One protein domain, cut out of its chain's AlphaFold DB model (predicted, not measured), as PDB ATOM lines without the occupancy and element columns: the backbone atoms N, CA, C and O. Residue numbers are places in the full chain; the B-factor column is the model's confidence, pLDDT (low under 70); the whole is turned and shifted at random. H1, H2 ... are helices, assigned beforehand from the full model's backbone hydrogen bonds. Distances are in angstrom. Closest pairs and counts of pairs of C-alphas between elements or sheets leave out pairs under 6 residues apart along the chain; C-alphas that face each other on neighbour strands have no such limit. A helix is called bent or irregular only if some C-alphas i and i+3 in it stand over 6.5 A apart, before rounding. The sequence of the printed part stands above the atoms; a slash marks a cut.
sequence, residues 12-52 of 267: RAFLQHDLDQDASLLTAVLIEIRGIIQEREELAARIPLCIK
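What this domain is: This is residues 12 to 52 of the 267 residues of an uncharacterized protein of Exophiala spinifera (UniProt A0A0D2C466). One long helix, H1, makes the length of a rod-shaped part. Residues 12 to 18 fold back over the first residues of H1, and past its last residues the backbone turns through the tiny helix H2, after which residues 45 to 52 fold back beside the last part of H1. The printed part has 41 residues with two named helices, H1 then H2, and no named strand; the class is all helix. The whole is loose, with a radius of gyration of the C-alphas of 12.5 A, and the C-alphas span 36 by 15 by 15 A.

How they stand to each other: From residue 12 the printed part runs through a stretch with no named element to H1, residues 19 to 39. A tight link of 1 residue, Arg 40, leads on to H2, residues 41 to 44. H1 and H2 only just touch, with 3 pairs of C-alphas within 8 A, and touch only at the corner by their link. H1 does so with residues 37 to 38 alone. The closest C-alphas of the two are those of Ile 37 and Ala 44, 5.3 A apart, while the centres are 18.1 A apart. In H1 every O i to N i+4 pair is within hydrogen-bond range; H2 is too short for such a pair, and its 1 pair of O i and N i+3 is within range.

Where its parts are: H1 has 21 residues, from Leu 19, with its C-alpha at (180.770, 148.504, 215.398), to Glu 39 at (165.545, 148.940, 189.472), and is 30.1 A long from first to last C-alpha. It is not bent. H2 has 4 residues, ends with C-alpha 44 at (170.959, 155.676, 188.547), and is 5.0 A long.

The domain as a whole: The two C-alphas farthest apart are those of Asp 18 and Glu 42, 36.4 A. Residues 38 to 43, of which 41 to 43 belong to H2, stand free. The printed part has no cut. The mean pLDDT of the printed part is 93.2, and no printed residue is under 70.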
ATOM      1  N   ARG A  12     173.380 159.036 212.038       79.44
ATOM      2  CA  ARG A  12     174.008 159.098 213.365       79.44
ATOM      3  C   ARG A  12     173.161 158.538 214.511       79.44
ATOM      4  O   ARG A  12     173.724 157.955 215.422       79.44
ATOM      5  N   ALA A  13     171.843 158.721 214.494       83.25
ATOM      6  CA  ALA A  13     170.948 158.123 215.483       83.25
ATOM      7  C   ALA A  13     170.803 156.606 215.273       83.25
ATOM      8  O   ALA A  13     170.551 155.882 216.230       83.25
ATOM      9  N   PHE A  14     171.002 156.132 214.040       81.38
ATOM     10  CA  PHE A  14     171.018 154.708 213.695       81.38
ATOM     11  C   PHE A  14     172.333 154.002 214.073       81.38
ATOM     12  O   PHE A  14     172.331 152.789 214.258       81.38
ATOM     13  N   LEU A  15     173.429 154.761 214.206       88.38
ATOM     14  CA  LEU A  15     174.778 154.277 214.531       88.38
ATOM     15  C   LEU A  15     175.130 154.518 216.006       88.38
ATOM     16  O   LEU A  15     175.978 155.354 216.332       88.38
ATOM     17  N   GLN A  16     174.389 153.864 216.900       91.38
ATOM     18  CA  GLN A  16     174.583 153.948 218.355       91.38
ATOM     19  C   GLN A  16     174.985 152.604 218.980       91.38
ATOM     20  O   GLN A  16     175.108 152.523 220.205       91.38
ATOM     21  N   HIS A  17     175.156 151.556 218.172       92.12
ATOM     22  CA  HIS A  17     175.451 150.211 218.654       92.12
ATOM     23  C   HIS A  17     176.964 149.956 218.656       92.12
ATOM     24  O   HIS A  17     177.780 150.864 218.483       92.12
ATOM     25  N   ASP A  18     177.363 148.711 218.913       96.50
ATOM     26  CA  ASP A  18     178.735 148.300 218.637       96.50
ATOM     27  C   ASP A  18     179.025 148.312 217.124       96.50
ATOM     28  O   ASP A  18     178.119 148.300 216.288       96.50
ATOM     29  N   LEU A  19     180.316 148.346 216.780       95.50
ATOM     30  CA  LEU A  19     180.770 148.504 215.398       95.50
ATOM     31  C   LEU A  19     180.273 147.390 214.468       95.50
ATOM     32  O   LEU A  19     180.028 147.669 213.295       95.50
ATOM     33  N   ASP A  20     180.102 146.163 214.963       94.94
ATOM     34  CA  ASP A  20     179.681 145.027 214.141       94.94
ATOM     35  C   ASP A  20     178.183 145.108 213.820       94.94
ATOM     36  O   ASP A  20     177.766 144.877 212.677       94.94
ATOM     37  N   GLN A  21     177.367 145.502 214.802       93.94
ATOM     38  CA  GLN A  21     175.940 145.768 214.599       93.94
ATOM     39  C   GLN A  21     175.717 146.952 213.659       93.94
ATOM     40  O   GLN A  21     174.956 146.840 212.695       93.94
ATOM     41  N   ASP A  22     176.417 148.061 213.888       94.12
ATOM     42  CA  ASP A  22     176.326 149.254 213.048       94.12
ATOM     43  C   ASP A  22     176.788 148.968 211.607       94.12
ATOM     44  O   ASP A  22     176.130 149.381 210.647       94.12
ATOM     45  N   ALA A  23     177.871 148.204 211.425       92.69
ATOM     46  CA  ALA A  23     178.332 147.769 210.107       92.69
ATOM     47  C   ALA A  23     177.306 146.866 209.406       92.69
ATOM     48  O   ALA A  23     177.055 147.033 208.208       92.69
ATOM     49  N   SER A  24     176.680 145.944 210.141       92.75
ATOM     50  CA  SER A  24     175.635 145.060 209.612       92.75
ATOM     51  C   SER A  24     174.402 145.850 209.165       92.75
ATOM     52  O   SER A  24     173.901 145.647 208.057       92.75
ATOM     53  N   LEU A  25     173.951 146.807 209.984       92.44
ATOM     54  CA  LEU A  25     172.825 147.691 209.667       92.44
ATOM     55  C   LEU A  25     173.120 148.570 208.447       92.44
ATOM     56  O   LEU A  25     172.308 148.628 207.522       92.44
ATOM     57  N   LEU A  26     174.293 149.214 208.396       92.94
ATOM     58  CA  LEU A  26     174.697 150.016 207.237       92.94
ATOM     59  C   LEU A  26     174.785 149.173 205.971       92.94
ATOM     60  O   LEU A  26     174.346 149.619 204.915       92.94
ATOM     61  N   THR A  27     175.320 147.958 206.068       93.31
ATOM     62  CA  THR A  27     175.408 147.042 204.929       93.31
ATOM     63  C   THR A  27     174.018 146.709 204.391       93.31
ATOM     64  O   THR A  27     173.805 146.813 203.185       93.31
ATOM     65  N   ALA A  28     173.051 146.395 205.261       93.06
ATOM     66  CA  ALA A  28     171.673 146.125 204.848       93.06
ATOM     67  C   ALA A  28     171.033 147.328 204.132       93.06
ATOM     68  O   ALA A  28     170.482 147.175 203.041       93.06
ATOM     69  N   VAL A  29     171.182 148.537 204.688       93.44
ATOM     70  CA  VAL A  29     170.668 149.775 204.074       93.44
ATOM     71  C   VAL A  29     171.340 150.051 202.725       93.44
ATOM     72  O   VAL A  29     170.671 150.395 201.753       93.44
ATOM     73  N   LEU A  30     172.661 149.882 202.626       94.38
ATOM     74  CA  LEU A  30     173.397 150.081 201.375       94.38
ATOM     75  C   LEU A  30     172.993 149.065 200.297       94.38
ATOM     76  O   LEU A  30     172.921 149.434 199.125       94.38
ATOM     77  N   ILE A  31     172.706 147.816 200.678       93.06
ATOM     78  CA  ILE A  31     172.175 146.790 199.770       93.06
ATOM     79  C   ILE A  31     170.790 147.196 199.255       93.06
ATOM     80  O   ILE A  31     170.560 147.138 198.047       93.06
ATOM     81  N   GLU A  32     169.893 147.658 200.130       95.50
ATOM     82  CA  GLU A  32     168.554 148.115 199.738       95.50
ATOM     83  C   GLU A  32     168.625 149.317 198.785       95.50
ATOM     84  O   GLU A  32     168.018 149.303 197.713       95.50
ATOM     85  N   ILE A  33     169.445 150.324 199.111       94.56
ATOM     86  CA  ILE A  33     169.670 151.486 198.240       94.56
ATOM     87  C   ILE A  33     170.225 151.038 196.884       94.56
ATOM     88  O   ILE A  33     169.760 151.513 195.846       94.56
ATOM     89  N   ARG A  34     171.197 150.116 196.865       94.69
ATOM     90  CA  ARG A  34     171.746 149.564 195.618       94.69
ATOM     91  C   ARG A  34     170.658 148.881 194.785       94.69
ATOM     92  O   ARG A  34     170.620 149.122 193.581       94.69
ATOM     93  N   GLY A  35     169.771 148.101 195.405       94.44
ATOM     94  CA  GLY A  35     168.629 147.473 194.731       94.44
ATOM     95  C   GLY A  35     167.697 148.502 194.089       94.44
ATOM     96  O   GLY A  35     167.430 148.435 192.892       94.44
ATOM     97  N   ILE A  36     167.306 149.538 194.839       95.50
ATOM     98  CA  ILE A  36     166.450 150.624 194.330       95.50
ATOM     99  C   ILE A  36     167.108 151.362 193.153       95.50
ATOM    100  O   ILE A  36     166.431 151.710 192.183       95.50
ATOM    101  N   ILE A  37     168.420 151.616 193.222       95.38
ATOM    102  CA  ILE A  37     169.176 152.255 192.134       95.38
ATOM    103  C   ILE A  37     169.185 151.364 190.884       95.38
ATOM    104  O   ILE A  37     169.011 151.875 189.781       95.38
ATOM    105  N   GLN A  38     169.361 150.050 191.039       93.12
ATOM    106  CA  GLN A  38     169.373 149.099 189.922       93.12
ATOM    107  C   GLN A  38     168.004 148.956 189.246       93.12
ATOM    108  O   GLN A  38     167.941 148.836 188.026       93.12
ATOM    109  N   GLU A  39     166.912 149.009 190.009       96.62
ATOM    110  CA  GLU A  39     165.545 148.940 189.472       96.62
ATOM    111  C   GLU A  39     165.125 150.210 188.715       96.62
ATOM    112  O   GLU A  39     164.195 150.181 187.909       96.62
ATOM    113  N   ARG A  40     165.783 151.346 188.980       96.94
ATOM    114  CA  ARG A  40     165.400 152.664 188.455       96.94
ATOM    115  C   ARG A  40     166.545 153.295 187.669       96.94
ATOM    116  O   ARG A  40     167.259 154.155 188.180       96.94
ATOM    117  N   GLU A  41     166.673 152.934 186.396       95.06
ATOM    118  CA  GLU A  41     167.753 153.416 185.514       95.06
ATOM    119  C   GLU A  41     167.838 154.956 185.442       95.06
ATOM    120  O   GLU A  41     168.926 155.530 185.531       95.06
ATOM    121  N   GLU A  42     166.698 155.656 185.393       97.00
ATOM    122  CA  GLU A  42     166.663 157.128 185.425       97.00
ATOM    123  C   GLU A  42     167.225 157.717 186.728       97.00
ATOM    124  O   GLU A  42     167.816 158.800 186.723       97.00
ATOM    125  N   LEU A  43     167.034 157.018 187.853       94.62
ATOM    126  CA  LEU A  43     167.583 157.411 189.148       94.62
ATOM    127  C   LEU A  43     169.093 157.156 189.178       94.62
ATOM    128  O   LEU A  43     169.843 158.036 189.597       94.62
ATOM    129  N   ALA A  44     169.541 156.004 188.672       95.38
ATOM    130  CA  ALA A  44     170.959 155.676 188.547       95.38
ATOM    131  C   ALA A  44     171.721 156.716 187.710       95.38
ATOM    132  O   ALA A  44     172.799 157.149 188.108       95.38
ATOM    133  N   ALA A  45     171.133 157.193 186.608       96.25
ATOM    134  CA  ALA A  45     171.732 158.226 185.760       96.25
ATOM    135  C   ALA A  45     171.870 159.602 186.447       96.25
ATOM    136  O   ALA A  45     172.656 160.439 186.000       96.25
ATOM    137  N   ARG A  46     171.109 159.863 187.519       96.88
ATOM    138  CA  ARG A  46     171.112 161.144 188.250       96.88
ATOM    139  C   ARG A  46     171.964 161.132 189.517       96.88
ATOM    140  O   ARG A  46     172.298 162.204 190.018       96.88
ATOM    141  N   ILE A  47     172.299 159.959 190.053       95.25
ATOM    142  CA  ILE A  47     173.103 159.834 191.272       95.25
ATOM    143  C   ILE A  47     174.591 159.760 190.882       95.25
ATOM    144  O   ILE A  47     174.993 158.831 190.188       95.25
ATOM    145  N   PRO A  48     175.453 160.687 191.348       93.50
ATOM    146  CA  PRO A  48     176.879 160.682 191.000       93.50
ATOM    147  C   PRO A  48     177.693 159.613 191.751       93.50
ATOM    148  O   PRO A  48     178.890 159.459 191.512       93.50
ATOM    149  N   LEU A  49     177.069 158.904 192.694       92.62
ATOM    150  CA  LEU A  49     177.689 157.894 193.546       92.62
ATOM    151  C   LEU A  49     177.270 156.486 193.114       92.62
ATOM    152  O   LEU A  49     176.101 156.220 192.854       92.62
ATOM    153  N   CYS A  50     178.228 155.562 193.105       91.19
ATOM    154  CA  CYS A  50     177.993 154.150 192.830       91.19
ATOM    155  C   CYS A  50     178.353 153.333 194.073       91.19
ATOM    156  O   CYS A  50     179.495 153.374 194.533       91.19
ATOM    157  N   ILE A  51     177.379 152.597 194.611       93.25
ATOM    158  CA  ILE A  51     177.595 151.665 195.722       93.25
ATOM    159  C   ILE A  51     178.069 150.339 195.125       93.25
ATOM    160  O   ILE A  51     177.336 149.703 194.365       93.25
ATOM    161  N   LYS A  52     179.296 149.938 195.464       93.19
ATOM    162  CA  LYS A  52     179.893 148.655 195.072       93.19
ATOM    163  C   LYS A  52     180.231 147.847 196.310       93.19
ATOM    164  O   LYS A  52     180.669 148.410 197.312       93.19
TER     165      LYS A  52